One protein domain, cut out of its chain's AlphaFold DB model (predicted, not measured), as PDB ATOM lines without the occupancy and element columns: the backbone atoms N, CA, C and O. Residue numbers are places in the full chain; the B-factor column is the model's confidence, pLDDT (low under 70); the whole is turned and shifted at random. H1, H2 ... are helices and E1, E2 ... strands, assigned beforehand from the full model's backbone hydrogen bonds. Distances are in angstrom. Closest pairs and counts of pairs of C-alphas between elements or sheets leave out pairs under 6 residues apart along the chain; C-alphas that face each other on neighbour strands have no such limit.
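What this domain is: This is residues 611 to 658 and 673 to 742 of the 854 residues of an uncharacterized protein of Anopheles sinensis (UniProt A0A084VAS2). Look for a twisted four-stranded sheet with the helical hairpin of H2 and H3 covering one face and the shorter H1 packed on edge strand E1. This makes two layers, helices on one face of a sheet, with H3 running along the longest axis. The printed part has 118 residues, in the order H1 E1 E2 E3 E4 H2 H3; the sheet, E1 - E2 - E3 - E4, is antiparallel, and the class is mixed. It is compact, with a radius of gyration of the C-alphas of 14.1 A, and spans 46 by 28 by 27 A.

Where its parts are: Find E1 at residues 627 to 630, E2 at 638 to 643, E3 at 646 to 655, 24.1 A long and bending by 54 degrees at residue 649, and E4 at 674 to 681, 20.6 A. H2 is residues 690 to 710, 29.3 A. H3 runs 36.6 A from C-alpha 718 to C-alpha 742 at (195.497, 184.995, 191.949). H1 runs from C-alpha 611 at (203.452, 219.656, 206.515) to 621, 15.3 A.

How they stand to each other: E1, E2 and E3 form a meander, each strand the antiparallel neighbour of the one before: see N 628 and O 642, 2.9 A, and N 641 and O 651, 2.8 A. Between E3 and E4, N 654 and O 676 are 2.8 A apart. H2 lies over E3 and E4 at a height over the sheet of 9.5 A. H3, on the same face, touches H2 with residues 728 to 739 alone; the closest C-alphas, of Ala 695 and Val 735, are 6.3 A apart. Their tilt, 36 degrees, is only just steep, opposite ways. H1 is on the sheet; the closest C-alphas of H1 and E1, Ser 616 and Leu 629, are 6.2 A apart. In H1, H2 and H3 every O i to N i+4 pair is within hydrogen-bond range.

The domain as a whole: The two farthest C-alphas, of Gly 658 and Leu 742, are 47.2 A apart. Residues 659 to 672 are not printed; C-alphas 658 and 673 are 9.6 A apart across this cut. Of the links printed whole, none is long. Mean pLDDT of the printed part is 73.3; 47 residues are under 70, among them 611 to 625 and 706 to 721.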
ATOM      1  N   ILE A 611     203.471 220.793 207.454       63.66
ATOM      2  CA  ILE A 611     203.452 219.656 206.515       63.66
ATOM      3  C   ILE A 611     202.870 218.383 207.156       63.66
ATOM      4  O   ILE A 611     202.018 217.726 206.556       63.66
ATOM      5  N   THR A 612     203.277 218.055 208.385       63.81
ATOM      6  CA  THR A 612     202.765 216.907 209.149       63.81
ATOM      7  C   THR A 612     201.257 216.991 209.362       63.81
ATOM      8  O   THR A 612     200.549 216.011 209.139       63.81
ATOM      9  N   LEU A 613     200.753 218.172 209.735       63.66
ATOM     10  CA  LEU A 613     199.339 218.429 210.006       63.66
ATOM     11  C   LEU A 613     198.500 218.471 208.718       63.66
ATOM     12  O   LEU A 613     197.340 218.063 208.723       63.66
ATOM     13  N   LEU A 614     199.074 218.891 207.588       66.62
ATOM     14  CA  LEU A 614     198.444 218.755 206.271       66.62
ATOM     15  C   LEU A 614     198.300 217.281 205.862       66.62
ATOM     16  O   LEU A 614     197.232 216.868 205.407       66.62
ATOM     17  N   ILE A 615     199.343 216.469 206.060       67.69
ATOM     18  CA  ILE A 615     199.331 215.037 205.722       67.69
ATOM     19  C   ILE A 615     198.399 214.260 206.662       67.69
ATOM     20  O   ILE A 615     197.596 213.459 206.185       67.69
ATOM     21  N   SER A 616     198.445 214.504 207.975       67.38
ATOM     22  CA  SER A 616     197.581 213.817 208.944       67.38
ATOM     23  C   SER A 616     196.105 214.164 208.734       67.38
ATOM     24  O   SER A 616     195.271 213.257 208.725       67.38
ATOM     25  N   ASN A 617     195.775 215.428 208.445       64.75
ATOM     26  CA  ASN A 617     194.418 215.822 208.062       64.75
ATOM     27  C   ASN A 617     193.987 215.184 206.735       64.75
ATOM     28  O   ASN A 617     192.847 214.732 206.624       64.75
ATOM     29  N   LYS A 618     194.875 215.081 205.734       68.44
ATOM     30  CA  LYS A 618     194.544 214.416 204.463       68.44
ATOM     31  C   LYS A 618     194.282 212.918 204.646       68.44
ATOM     32  O   LYS A 618     193.297 212.417 204.114       68.44
ATOM     33  N   LEU A 619     195.095 212.223 205.440       67.81
ATOM     34  CA  LEU A 619     194.903 210.806 205.773       67.81
ATOM     35  C   LEU A 619     193.663 210.549 206.646       67.81
ATOM     36  O   LEU A 619     193.062 209.482 206.534       67.81
ATOM     37  N   SER A 620     193.281 211.506 207.496       63.19
ATOM     38  CA  SER A 620     192.105 211.406 208.376       63.19
ATOM     39  C   SER A 620     190.789 211.749 207.669       63.19
ATOM     40  O   SER A 620     189.747 211.202 208.022       63.19
ATOM     41  N   SER A 621     190.825 212.642 206.673       57.56
ATOM     42  CA  SER A 621     189.655 213.037 205.868       57.56
ATOM     43  C   SER A 621     189.412 212.141 204.652       57.56
ATOM     44  O   SER A 621     188.267 211.986 204.231       57.56
ATOM     45  N   ASP A 622     190.453 211.514 204.099       62.34
ATOM     46  CA  ASP A 622     190.299 210.459 203.098       62.34
ATOM     47  C   ASP A 622     189.834 209.161 203.777       62.34
ATOM     48  O   ASP A 622     190.627 208.363 204.281       62.34
ATOM     49  N   SER A 623     188.517 208.941 203.769       44.97
ATOM     50  CA  SER A 623     187.862 207.774 204.368       44.97
ATOM     51  C   SER A 623     188.256 206.426 203.743       44.97
ATOM     52  O   SER A 623     187.848 205.383 204.253       44.97
ATOM     53  N   GLY A 624     189.020 206.418 202.645       55.91
ATOM     54  CA  GLY A 624     189.613 205.216 202.060       55.91
ATOM     55  C   GLY A 624     191.050 204.934 202.515       55.91
ATOM     56  O   GLY A 624     191.570 203.856 202.210       55.91
ATOM     57  N   SER A 625     191.709 205.863 203.223       61.72
ATOM     58  CA  SER A 625     193.151 205.784 203.460       61.72
ATOM     59  C   SER A 625     193.525 204.605 204.372       61.72
ATOM     60  O   SER A 625     193.153 204.498 205.544       61.72
ATOM     61  N   ARG A 626     194.301 203.670 203.815       70.75
ATOM     62  CA  ARG A 626     194.854 202.521 204.553       70.75
ATOM     63  C   ARG A 626     196.193 202.832 205.217       70.75
ATOM     64  O   ARG A 626     196.827 201.936 205.770       70.75
ATOM     65  N   TRP A 627     196.627 204.083 205.163       75.69
ATOM     66  CA  TRP A 627     197.873 204.548 205.751       75.69
ATOM     67  C   TRP A 627     197.614 205.186 207.118       75.69
ATOM     68  O   TRP A 627     196.479 205.519 207.477       75.69
ATOM     69  N   GLN A 628     198.677 205.292 207.900       76.12
ATOM     70  CA  GLN A 628     198.747 206.020 209.160       76.12
ATOM     71  C   GLN A 628     200.066 206.792 209.159       76.12
ATOM     72  O   GLN A 628     201.102 206.234 208.789       76.12
ATOM     73  N   LEU A 629     200.015 208.067 209.543       75.56
ATOM     74  CA  LEU A 629     201.211 208.851 209.826       75.56
ATOM     75  C   LEU A 629     201.588 208.604 211.287       75.56
ATOM     76  O   LEU A 629     200.795 208.867 212.189       75.56
ATOM     77  N   ASP A 630     202.771 208.052 211.493       70.38
ATOM     78  CA  ASP A 630     203.396 207.864 212.792       70.38
ATOM     79  C   ASP A 630     204.241 209.112 213.080       70.38
ATOM     80  O   ASP A 630     205.259 209.356 212.431       70.38
ATOM     81  N   CYS A 631     203.764 209.947 214.006       62.41
ATOM     82  CA  CYS A 631     204.397 211.223 214.350       62.41
ATOM     83  C   CYS A 631     205.459 211.098 215.458       62.41
ATOM     84  O   CYS A 631     205.974 212.115 215.918       62.41
ATOM     85  N   SER A 632     205.800 209.882 215.906       61.41
ATOM     86  CA  SER A 632     206.771 209.677 216.995       61.41
ATOM     87  C   SER A 632     208.169 210.242 216.689       61.41
ATOM     88  O   SER A 632     208.834 210.746 217.594       61.41
ATOM     89  N   GLU A 633     208.576 210.243 215.415       59.41
ATOM     90  CA  GLU A 633     209.865 210.763 214.926       59.41
ATOM     91  C   GLU A 633     209.775 212.213 214.365       59.41
ATOM     92  O   GLU A 633     210.754 212.725 213.817       59.41
ATOM     93  N   GLU A 634     208.643 212.929 214.520       58.69
ATOM     94  CA  GLU A 634     208.436 214.268 213.914       58.69
ATOM     95  C   GLU A 634     209.504 215.299 214.337       58.69
ATOM     96  O   GLU A 634     209.918 216.138 213.530       58.69
ATOM     97  N   ASN A 635     210.003 215.204 215.574       56.09
ATOM     98  CA  ASN A 635     211.047 216.086 216.107       56.09
ATOM     99  C   ASN A 635     212.374 216.020 215.324       56.09
ATOM    100  O   ASN A 635     213.160 216.965 215.386       56.09
ATOM    101  N   GLU A 636     212.622 214.946 214.566       60.09
ATOM    102  CA  GLU A 636     213.808 214.789 213.709       60.09
ATOM    103  C   GLU A 636     213.584 215.301 212.269       60.09
ATOM    104  O   GLU A 636     214.470 215.193 211.419       60.09
ATOM    105  N   ALA A 637     212.407 215.880 211.992       66.81
ATOM    106  CA  ALA A 637     211.885 216.197 210.659       66.81
ATOM    107  C   ALA A 637     211.693 214.957 209.757       66.81
ATOM    108  O   ALA A 637     211.763 215.041 208.525       66.81
ATOM    109  N   LEU A 638     211.422 213.804 210.377       72.75
ATOM    110  CA  LEU A 638     211.186 212.525 209.718       72.75
ATOM    111  C   LEU A 638     209.688 212.181 209.744       72.75
ATOM    112  O   LEU A 638     209.081 212.052 210.802       72.75
ATOM    113  N   LEU A 639     209.084 212.036 208.564       74.88
ATOM    114  CA  LEU A 639     207.685 211.630 208.406       74.88
ATOM    115  C   LEU A 639     207.612 210.124 208.152       74.88
ATOM    116  O   LEU A 639     208.178 209.644 207.168       74.88
ATOM    117  N   VAL A 640     206.897 209.381 208.997       79.69
ATOM    118  CA  VAL A 640     206.825 207.914 208.926       79.69
ATOM    119  C   VAL A 640     205.414 207.466 208.544       79.69
ATOM    120  O   VAL A 640     204.462 207.628 209.297       79.69
ATOM    121  N   LEU A 641     205.261 206.881 207.358       81.38
ATOM    122  CA  LEU A 641     203.992 206.363 206.841       81.38
ATOM    123  C   LEU A 641     203.960 204.833 206.966       81.38
ATOM    124  O   LEU A 641     204.711 204.128 206.287       81.38
ATOM    125  N   ARG A 642     203.061 204.313 207.808       81.00
ATOM    126  CA  ARG A 642     202.799 202.872 207.989       81.00
ATOM    127  C   ARG A 642     201.525 202.456 207.248       81.00
ATOM    128  O   ARG A 642     200.572 203.233 207.183       81.00
ATOM    129  N   HIS A 643     201.461 201.225 206.734       80.44
ATOM    130  CA  HIS A 643     200.246 200.691 206.101       80.44
ATOM    131  C   HIS A 643     199.490 199.704 207.009       80.44
ATOM    132  O   HIS A 643     200.021 198.664 207.402       80.44
ATOM    133  N   ARG A 644     198.203 199.977 207.274       77.44
ATOM    134  CA  ARG A 644     197.356 199.269 208.261       77.44
ATOM    135  C   ARG A 644     197.314 197.745 208.083       77.44
ATOM    136  O   ARG A 644     197.237 197.025 209.079       77.44
ATOM    137  N   THR A 645     197.358 197.241 206.841       76.56
ATOM    138  CA  THR A 645     197.284 195.789 206.544       76.56
ATOM    139  C   THR A 645     198.610 195.153 206.111       76.56
ATOM    140  O   THR A 645     198.678 193.932 205.985       76.56
ATOM    141  N   LEU A 646     199.662 195.950 205.904       79.88
ATOM    142  CA  LEU A 646     201.017 195.487 205.574       79.88
ATOM    143  C   LEU A 646     202.008 196.239 206.455       79.88
ATOM    144  O   LEU A 646     202.779 197.072 205.996       79.88
ATOM    145  N   ARG A 647     201.927 195.943 207.753       74.25
ATOM    146  CA  ARG A 647     202.680 196.605 208.825       74.25
ATOM    147  C   ARG A 647     204.200 196.459 208.670       74.25
ATOM    148  O   ARG A 647     204.958 197.355 209.016       74.25
ATOM    149  N   SER A 648     204.634 195.375 208.026       78.69
ATOM    150  CA  SER A 648     206.014 195.148 207.589       78.69
ATOM    151  C   SER A 648     206.544 196.170 206.565       78.69
ATOM    152  O   SER A 648     207.750 196.191 206.319       78.69
ATOM    153  N   VAL A 649     205.686 197.016 205.978       82.19
ATOM    154  CA  VAL A 649     206.040 198.106 205.057       82.19
ATOM    155  C   VAL A 649     205.948 199.452 205.776       82.19
ATOM    156  O   VAL A 649     204.870 199.867 206.207       82.19
ATOM    157  N   VAL A 650     207.067 200.177 205.816       83.56
ATOM    158  CA  VAL A 650     207.138 201.541 206.359       83.56
ATOM    159  C   VAL A 650     207.849 202.455 205.364       83.56
ATOM    160  O   VAL A 650     208.947 202.144 204.907       83.56
ATOM    161  N   ILE A 651     207.250 203.594 205.026       83.50
ATOM    162  CA  ILE A 651     207.868 204.615 204.170       83.50
ATOM    163  C   ILE A 651     208.284 205.782 205.061       83.50
ATOM    164  O   ILE A 651     207.424 206.461 205.612       83.50
ATOM    165  N   SER A 652     209.584 206.026 205.205       83.50
ATOM    166  CA  SER A 652     210.100 207.174 205.958       83.50
ATOM    167  C   SER A 652     210.617 208.250 205.001       83.50
ATOM    168  O   SER A 652     211.447 207.958 204.132       83.50
ATOM    169  N   VAL A 653     210.150 209.485 205.168       78.81
ATOM    170  CA  VAL A 653     210.490 210.647 204.340       78.81
ATOM    171  C   VAL A 653     211.161 211.703 205.215       78.81
ATOM    172  O   VAL A 653     210.524 212.328 206.058       78.81
ATOM    173  N   GLN A 654     212.461 211.878 205.014       77.12
ATOM    174  CA  GLN A 654     213.292 212.860 205.698       77.12
ATOM    175  C   GLN A 654     213.137 214.217 205.003       77.12
ATOM    176  O   GLN A 654     213.427 214.346 203.807       77.12
ATOM    177  N   LEU A 655     212.670 215.221 205.743       73.81
ATOM    178  CA  LEU A 655     212.622 216.612 205.303       73.81
ATOM    179  C   LEU A 655     213.931 217.317 205.666       73.81
ATOM    180  O   LEU A 655     214.521 217.048 206.711       73.81
ATOM    181  N   GLN A 656     214.362 218.260 204.831       69.00
ATOM    182  CA  GLN A 656     215.567 219.041 205.088       69.00
ATOM    183  C   GLN A 656     215.431 219.833 206.400       69.00
ATOM    184  O   GLN A 656     214.588 220.729 206.520       69.00
ATOM    185  N   ASN A 657     216.292 219.529 207.373       60.19
ATOM    186  CA  ASN A 657     216.296 220.201 208.669       60.19
ATOM    187  C   ASN A 657     216.724 221.673 208.534       60.19
ATOM    188  O   ASN A 657     217.871 221.979 208.210       60.19
ATOM    189  N   GLY A 658     215.807 222.598 208.837       52.22
ATOM    190  CA  GLY A 658     215.995 224.052 208.717       52.22
ATOM    191  C   GLY A 658     216.930 224.694 209.753       52.22
ATOM    192  O   GLY A 658     216.830 225.891 210.000       52.22
ATOM    193  N   ARG A 673     212.468 221.113 201.706       62.28
ATOM    194  CA  ARG A 673     212.708 220.184 200.599       62.28
ATOM    195  C   ARG A 673     212.747 218.743 201.092       62.28
ATOM    196  O   ARG A 673     213.154 218.467 202.221       62.28
ATOM    197  N   LEU A 674     212.351 217.825 200.217       69.44
ATOM    198  CA  LEU A 674     212.522 216.390 200.433       69.44
ATOM    199  C   LEU A 674     214.020 216.069 200.361       69.44
ATOM    200  O   LEU A 674     214.634 216.256 199.312       69.44
ATOM    201  N   GLU A 675     214.612 215.614 201.465       69.31
ATOM    202  CA  GLU A 675     216.032 215.249 201.516       69.31
ATOM    203  C   GLU A 675     216.226 213.787 201.103       69.31
ATOM    204  O   GLU A 675     217.092 213.469 200.287       69.31
ATOM    205  N   ARG A 676     215.399 212.879 201.644       71.50
ATOM    206  CA  ARG A 676     215.520 211.441 201.386       71.50
ATOM    207  C   ARG A 676     214.208 210.695 201.601       71.50
ATOM    208  O   ARG A 676     213.562 210.842 202.632       71.50
ATOM    209  N   ILE A 677     213.865 209.812 200.668       74.44
ATOM    210  CA  ILE A 677     212.768 208.840 200.803       74.44
ATOM    211  C   ILE A 677     213.386 207.453 201.007       74.44
ATOM    212  O   ILE A 677     214.332 207.086 200.309       74.44
ATOM    213  N   GLN A 678     212.875 206.681 201.966       78.38
ATOM    214  CA  GLN A 678     213.301 205.306 202.241       78.38
ATOM    215  C   GLN A 678     212.061 204.420 202.405       78.38
ATOM    216  O   GLN A 678     211.180 204.749 203.193       78.38
ATOM    217  N   VAL A 679     212.010 203.275 201.720       81.56
ATOM    218  CA  VAL A 679     211.035 202.214 202.027       81.56
ATOM    219  C   VAL A 679     211.747 201.172 202.891       81.56
ATOM    220  O   VAL A 679     212.603 200.425 202.409       81.56
ATOM    221  N   ARG A 680     211.438 201.186 204.188       79.62
ATOM    222  CA  ARG A 680     211.980 200.310 205.232       79.62
ATOM    223  C   ARG A 680     211.125 199.045 205.371       79.62
ATOM    224  O   ARG A 680     209.944 199.026 205.029       79.62
ATOM    225  N   GLU A 681     211.747 197.982 205.875       82.56
ATOM    226  CA  GLU A 681     211.124 196.670 206.077       82.56
ATOM    227  C   GLU A 681     211.112 196.301 207.569       82.56
ATOM    228  O   GLU A 681     212.147 195.953 208.141       82.56
ATOM    229  N   CYS A 682     209.936 196.324 208.194       75.94
ATOM    230  CA  CYS A 682     209.754 195.954 209.598       75.94
ATOM    231  C   CYS A 682     209.492 194.448 209.732       75.94
ATOM    232  O   CYS A 682     208.356 194.005 209.885       75.94
ATOM    233  N   LYS A 683     210.560 193.637 209.687       71.38
ATOM    234  CA  LYS A 683     210.472 192.159 209.725       71.38
ATOM    235  C   LYS A 683     209.822 191.580 210.992       71.38
ATOM    236  O   LYS A 683     209.392 190.433 210.976       71.38
ATOM    237  N   GLN A 684     209.741 192.349 212.077       65.62
ATOM    238  CA  GLN A 684     209.037 191.953 213.303       65.62
ATOM    239  C   GLN A 684     207.506 192.087 213.174       65.62
ATOM    240  O   GLN A 684     206.773 191.376 213.850       65.62
ATOM    241  N   GLU A 685     207.016 192.931 212.259       71.44
ATOM    242  CA  GLU A 685     205.588 193.195 212.025       71.44
ATOM    243  C   GLU A 685     205.014 192.345 210.861       71.44
ATOM    244  O   GLU A 685     203.985 192.677 210.263       71.44
ATOM    245  N   TYR A 686     205.680 191.235 210.514       71.00
ATOM    246  CA  TYR A 686     205.254 190.313 209.457       71.00
ATOM    247  C   TYR A 686     203.989 189.531 209.846       71.00
ATOM    248  O   TYR A 686     204.022 188.629 210.682       71.00
ATOM    249  N   VAL A 687     202.873 189.800 209.165       66.31
ATOM    250  CA  VAL A 687     201.633 189.026 209.338       66.31
ATOM    251  C   VAL A 687     201.780 187.643 208.690       66.31
ATOM    252  O   VAL A 687     202.045 187.542 207.491       66.31
ATOM    253  N   HIS A 688     201.561 186.571 209.459       69.94
ATOM    254  CA  HIS A 688     201.722 185.170 209.037       69.94
ATOM    255  C   HIS A 688     200.627 184.668 208.065       69.94
ATOM    256  O   HIS A 688     199.922 183.696 208.326       69.94
ATOM    257  N   SER A 689     200.483 185.319 206.910       82.00
ATOM    258  CA  SER A 689     199.580 184.914 205.830       82.00
ATOM    259  C   SER A 689     200.332 184.880 204.497       82.00
ATOM    260  O   SER A 689     200.859 185.920 204.099       82.00
ATOM    261  N   PRO A 690     200.333 183.761 203.741       82.75
ATOM    262  CA  PRO A 690     200.968 183.703 202.420       82.75
ATOM    263  C   PRO A 690     200.471 184.785 201.451       82.75
ATOM    264  O   PRO A 690     201.239 185.264 200.625       82.75
ATOM    265  N   LYS A 691     199.211 185.231 201.592       87.88
ATOM    266  CA  LYS A 691     198.653 186.349 200.814       87.88
ATOM    267  C   LYS A 691     199.351 187.676 201.126       87.88
ATOM    268  O   LYS A 691     199.679 188.421 200.209       87.88
ATOM    269  N   LEU A 692     199.541 187.985 202.410       86.94
ATOM    270  CA  LEU A 692     200.137 189.250 202.851       86.94
ATOM    271  C   LEU A 692     201.660 189.240 202.693       86.94
ATOM    272  O   LEU A 692     202.226 190.263 202.332       86.94
ATOM    273  N   LEU A 693     202.309 188.083 202.851       86.50
ATOM    274  CA  LEU A 693     203.730 187.916 202.548       86.50
ATOM    275  C   LEU A 693     204.014 188.114 201.048       86.50
ATOM    276  O   LEU A 693     204.965 188.809 200.700       86.50
ATOM    277  N   LEU A 694     203.162 187.584 200.159       87.81
ATOM    278  CA  LEU A 694     203.262 187.835 198.715       87.81
ATOM    279  C   LEU A 694     203.019 189.316 198.383       87.81
ATOM    280  O   LEU A 694     203.765 189.892 197.597       87.81
ATOM    281  N   ALA A 695     202.029 189.949 199.023       88.56
ATOM    282  CA  ALA A 695     201.748 191.374 198.839       88.56
ATOM    283  C   ALA A 695     202.900 192.263 199.321       88.56
ATOM    284  O   ALA A 695     203.254 193.219 198.638       88.56
ATOM    285  N   HIS A 696     203.531 191.918 200.447       87.50
ATOM    286  CA  HIS A 696     204.744 192.575 200.922       87.50
ATOM    287  C   HIS A 696     205.894 192.420 199.925       87.50
ATOM    288  O   HIS A 696     206.498 193.416 199.551       87.50
ATOM    289  N   ILE A 697     206.185 191.205 199.453       86.25
ATOM    290  CA  ILE A 697     207.322 190.954 198.553       86.25
ATOM    291  C   ILE A 697     207.138 191.659 197.199       86.25
ATOM    292  O   ILE A 697     208.063 192.330 196.734       86.25
ATOM    293  N   GLU A 698     205.948 191.591 196.598       87.00
ATOM    294  CA  GLU A 698     205.651 192.295 195.342       87.00
ATOM    295  C   GLU A 698     205.657 193.814 195.507       87.00
ATOM    296  O   GLU A 698     206.245 194.525 194.687       87.00
ATOM    297  N   TYR A 699     205.066 194.326 196.590       88.50
ATOM    298  CA  TYR A 699     205.100 195.756 196.860       88.50
ATOM    299  C   TYR A 699     206.525 196.243 197.124       88.50
ATOM    300  O   TYR A 699     206.946 197.216 196.514       88.50
ATOM    301  N   MET A 700     207.316 195.561 197.956       85.44
ATOM    302  CA  MET A 700     208.702 195.952 198.235       85.44
ATOM    303  C   MET A 700     209.593 195.883 196.989       85.44
ATOM    304  O   MET A 700     210.539 196.665 196.888       85.44
ATOM    305  N   ARG A 701     209.300 194.997 196.027       83.94
ATOM    306  CA  ARG A 701     209.953 194.971 194.708       83.94
ATOM    307  C   ARG A 701     209.618 196.232 193.907       83.94
ATOM    308  O   ARG A 701     210.526 196.975 193.537       83.94
ATOM    309  N   LEU A 702     208.329 196.496 193.684       83.31
ATOM    310  CA  LEU A 702     207.854 197.629 192.881       83.31
ATOM    311  C   LEU A 702     208.160 198.986 193.530       83.31
ATOM    312  O   LEU A 702     208.553 199.923 192.841       83.31
ATOM    313  N   ALA A 703     208.032 199.097 194.850       81.56
ATOM    314  CA  ALA A 703     208.287 200.316 195.606       81.56
ATOM    315  C   ALA A 703     209.776 200.689 195.618       81.56
ATOM    316  O   ALA A 703     210.087 201.870 195.498       81.56
ATOM    317  N   LYS A 704     210.700 199.714 195.683       78.94
ATOM    318  CA  LYS A 704     212.147 199.973 195.545       78.94
ATOM    319  C   LYS A 704     212.486 200.517 194.158       78.94
ATOM    320  O   LYS A 704     213.076 201.593 194.056       78.94
ATOM    321  N   GLU A 705     212.044 199.827 193.107       75.31
ATOM    322  CA  GLU A 705     212.212 200.274 191.718       75.31
ATOM    323  C   GLU A 705     211.595 201.664 191.485       75.31
ATOM    324  O   GLU A 705     212.194 202.520 190.833       75.31
ATOM    325  N   THR A 706     210.430 201.922 192.081       69.69
ATOM    326  CA  THR A 706     209.769 203.229 192.042       69.69
ATOM    327  C   THR A 706     210.600 204.284 192.766       69.69
ATOM    328  O   THR A 706     210.910 205.295 192.149       69.69
ATOM    329  N   THR A 707     211.059 204.054 194.006       67.75
ATOM    330  CA  THR A 707     211.909 205.029 194.717       67.75
ATOM    331  C   THR A 707     213.179 205.383 193.956       67.75
ATOM    332  O   THR A 707     213.560 206.548 193.948       67.75
ATOM    333  N   GLU A 708     213.818 204.426 193.281       64.12
ATOM    334  CA  GLU A 708     215.023 204.693 192.490       64.12
ATOM    335  C   GLU A 708     214.734 205.613 191.291       64.12
ATOM    336  O   GLU A 708     215.550 206.469 190.947       64.12
ATOM    337  N   ARG A 709     213.551 205.480 190.675       61.50
ATOM    338  CA  ARG A 709     213.067 206.375 189.611       61.50
ATOM    339  C   ARG A 709     212.669 207.743 190.184       61.50
ATOM    340  O   ARG A 709     213.182 208.755 189.720       61.50
ATOM    341  N   THR A 710     211.849 207.773 191.235       62.06
ATOM    342  CA  THR A 710     211.373 208.981 191.938       62.06
ATOM    343  C   THR A 710     212.522 209.855 192.444       62.06
ATOM    344  O   THR A 710     212.497 211.064 192.245       62.06
ATOM    345  N   LEU A 711     213.556 209.265 193.056       58.38
ATOM    346  CA  LEU A 711     214.734 209.994 193.550       58.38
ATOM    347  C   LEU A 711     215.619 210.548 192.416       58.38
ATOM    348  O   LEU A 711     216.424 211.444 192.657       58.38
ATOM    349  N   ARG A 712     215.461 210.051 191.182       55.25
ATOM    350  CA  ARG A 712     216.072 210.629 189.972       55.25
ATOM    351  C   ARG A 712     215.190 211.696 189.311       55.25
ATOM    352  O   ARG A 712     215.713 212.494 188.538       55.25
ATOM    353  N   SER A 713     213.887 211.740 189.604       50.75
ATOM    354  CA  SER A 713     212.913 212.626 188.954       50.75
ATOM    355  C   SER A 713     212.336 213.688 189.902       50.75
ATOM    356  O   SER A 713     211.298 213.476 190.520       50.75
ATOM    357  N   THR A 714     212.994 214.854 189.945       50.19
ATOM    358  CA  THR A 714     212.403 216.208 190.128       50.19
ATOM    359  C   THR A 714     211.515 216.558 191.340       50.19
ATOM    360  O   THR A 714     211.274 217.746 191.555       50.19
ATOM    361  N   TYR A 715     211.083 215.617 192.173       54.56
ATOM    362  CA  TYR A 715     210.206 215.858 193.322       54.56
ATOM    363  C   TYR A 715     210.935 216.593 194.460       54.56
ATOM    364  O   TYR A 715     211.819 216.038 195.109       54.56
ATOM    365  N   ARG A 716     210.577 217.865 194.693       54.84
ATOM    366  CA  ARG A 716     211.304 218.791 195.593       54.84
ATOM    367  C   ARG A 716     210.458 219.434 196.699       54.84
ATOM    368  O   ARG A 716     211.038 220.070 197.574       54.84
ATOM    369  N   THR A 717     209.131 219.308 196.664       58.66
ATOM    370  CA  THR A 717     208.188 220.146 197.441       58.66
ATOM    371  C   THR A 717     207.142 219.332 198.212       58.66
ATOM    372  O   THR A 717     206.996 218.130 198.008       58.66
ATOM    373  N   VAL A 718     206.346 219.988 199.061       54.69
ATOM    374  CA  VAL A 718     205.253 219.352 199.827       54.69
ATOM    375  C   VAL A 718     204.199 218.705 198.918       54.69
ATOM    376  O   VAL A 718     203.812 217.558 199.136       54.69
ATOM    377  N   ALA A 719     203.795 219.387 197.839       57.09
ATOM    378  CA  ALA A 719     202.892 218.824 196.828       57.09
ATOM    379  C   ALA A 719     203.471 217.557 196.164       57.09
ATOM    380  O   ALA A 719     202.736 216.618 195.858       57.09
ATOM    381  N   SER A 720     204.803 217.486 196.030       65.31
ATOM    382  CA  SER A 720     205.496 216.288 195.539       65.31
ATOM    383  C   SER A 720     205.313 215.083 196.471       65.31
ATOM    384  O   SER A 720     205.216 213.955 195.996       65.31
ATOM    385  N   LEU A 721     205.249 215.303 197.791       68.62
ATOM    386  CA  LEU A 721     205.053 214.242 198.784       68.62
ATOM    387  C   LEU A 721     203.644 213.648 198.691       68.62
ATOM    388  O   LEU A 721     203.503 212.427 198.702       68.62
ATOM    389  N   LEU A 722     202.609 214.480 198.535       70.38
ATOM    390  CA  LEU A 722     201.229 214.000 198.378       70.38
ATOM    391  C   LEU A 722     201.042 213.190 197.085       70.38
ATOM    392  O   LEU A 722     200.454 212.109 197.131       70.38
ATOM    393  N   GLY A 723     201.607 213.648 195.961       72.25
ATOM    394  CA  GLY A 723     201.611 212.883 194.706       72.25
ATOM    395  C   GLY A 723     202.378 211.558 194.818       72.25
ATOM    396  O   GLY A 723     201.913 210.523 194.342       72.25
ATOM    397  N   LEU A 724     203.514 211.556 195.523       74.19
ATOM    398  CA  LEU A 724     204.286 210.346 195.810       74.19
ATOM    399  C   LEU A 724     203.518 209.356 196.703       74.19
ATOM    400  O   LEU A 724     203.520 208.158 196.424       74.19
ATOM    401  N   TRP A 725     202.836 209.834 197.747       77.31
ATOM    402  CA  TRP A 725     201.976 209.000 198.591       77.31
ATOM    403  C   TRP A 725     200.830 208.377 197.783       77.31
ATOM    404  O   TRP A 725     200.617 207.167 197.864       77.31
ATOM    405  N   GLN A 726     200.147 209.169 196.951       78.75
ATOM    406  CA  GLN A 726     199.090 208.675 196.067       78.75
ATOM    407  C   GLN A 726     199.617 207.601 195.104       78.75
ATOM    408  O   GLN A 726     198.954 206.586 194.897       78.75
ATOM    409  N   HIS A 727     200.824 207.778 194.559       78.81
ATOM    410  CA  HIS A 727     201.454 206.789 193.686       78.81
ATOM    411  C   HIS A 727     201.820 205.488 194.423       78.81
ATOM    412  O   HIS A 727     201.605 204.399 193.891       78.81
ATOM    413  N   PHE A 728     202.310 205.571 195.664       81.44
ATOM    414  CA  PHE A 728     202.540 204.392 196.505       81.44
ATOM    415  C   PHE A 728     201.242 203.654 196.849       81.44
ATOM    416  O   PHE A 728     201.205 202.426 196.759       81.44
ATOM    417  N   ASP A 729     200.167 204.368 197.191       83.06
ATOM    418  CA  ASP A 729     198.865 203.742 197.436       83.06
ATOM    419  C   ASP A 729     198.298 203.094 196.162       83.06
ATOM    420  O   ASP A 729     197.777 201.981 196.214       83.06
ATOM    421  N   GLU A 730     198.473 203.717 194.994       84.81
ATOM    422  CA  GLU A 730     198.063 203.136 193.713       84.81
ATOM    423  C   GLU A 730     198.849 201.857 193.369       84.81
ATOM    424  O   GLU A 730     198.250 200.841 193.006       84.81
ATOM    425  N   LEU A 731     200.177 201.858 193.541       84.94
ATOM    426  CA  LEU A 731     201.004 200.651 193.410       84.94
ATOM    427  C   LEU A 731     200.530 199.544 194.356       84.94
ATOM    428  O   LEU A 731     200.466 198.377 193.967       84.94
ATOM    429  N   LEU A 732     200.152 199.906 195.582       86.50
ATOM    430  CA  LEU A 732     199.673 198.967 196.584       86.50
ATOM    431  C   LEU A 732     198.297 198.381 196.229       86.50
ATOM    432  O   LEU A 732     198.095 197.176 196.397       86.50
ATOM    433  N   ARG A 733     197.375 199.188 195.680       87.00
ATOM    434  CA  ARG A 733     196.099 198.716 195.105       87.00
ATOM    435  C   ARG A 733     196.357 197.695 193.996       87.00
ATOM    436  O   ARG A 733     195.912 196.559 194.123       87.00
ATOM    437  N   ARG A 734     197.173 198.049 192.993       87.25
ATOM    438  CA  ARG A 734     197.535 197.171 191.858       87.25
ATOM    439  C   ARG A 734     198.104 195.821 192.327       87.25
ATOM    440  O   ARG A 734     197.675 194.777 191.841       87.25
ATOM    441  N   VAL A 735     199.005 195.822 193.317       88.62
ATOM    442  CA  VAL A 735     199.541 194.590 193.937       88.62
ATOM    443  C   VAL A 735     198.436 193.764 194.599       88.62
ATOM    444  O   VAL A 735     198.355 192.552 194.380       88.62
ATOM    445  N   PHE A 736     197.558 194.394 195.385       88.31
ATOM    446  CA  PHE A 736     196.428 193.693 195.993       88.31
ATOM    447  C   PHE A 736     195.465 193.119 194.952       88.31
ATOM    448  O   PHE A 736     194.968 192.018 195.170       88.31
ATOM    449  N   ASP A 737     195.235 193.796 193.830       88.75
ATOM    450  CA  ASP A 737     194.313 193.347 192.786       88.75
ATOM    451  C   ASP A 737     194.866 192.152 191.996       88.75
ATOM    452  O   ASP A 737     194.159 191.150 191.850       88.75
ATOM    453  N   SER A 738     196.152 192.160 191.618       87.69
ATOM    454  CA  SER A 738     196.828 190.971 191.063       87.69
ATOM    455  C   SER A 738     196.773 189.777 192.028       87.69
ATOM    456  O   SER A 738     196.499 188.646 191.619       87.69
ATOM    457  N   ILE A 739     196.941 190.012 193.335       90.00
ATOM    458  CA  ILE A 739     196.862 188.968 194.371       90.00
ATOM    459  C   ILE A 739     195.415 188.517 194.637       90.00
ATOM    460  O   ILE A 739     195.179 187.346 194.946       90.00
ATOM    461  N   ASN A 740     194.425 189.399 194.500       90.12
ATOM    462  CA  ASN A 740     193.004 189.057 194.574       90.12
ATOM    463  C   ASN A 740     192.580 188.211 193.361       90.12
ATOM    464  O   ASN A 740     191.844 187.235 193.541       90.12
ATOM    465  N   ARG A 741     193.092 188.510 192.157       88.75
ATOM    466  CA  ARG A 741     192.911 187.682 190.952       88.75
ATOM    467  C   ARG A 741     193.563 186.310 191.130       88.75
ATOM    468  O   ARG A 741     192.877 185.305 190.964       88.75
ATOM    469  N   LEU A 742     194.816 186.250 191.595       89.94
ATOM    470  CA  LEU A 742     195.497 184.995 191.949       89.94
ATOM    471  C   LEU A 742     194.697 184.167 192.967       89.94
ATOM    472  O   LEU A 742     194.458 182.980 192.757       89.94
TER     473      LEU A 742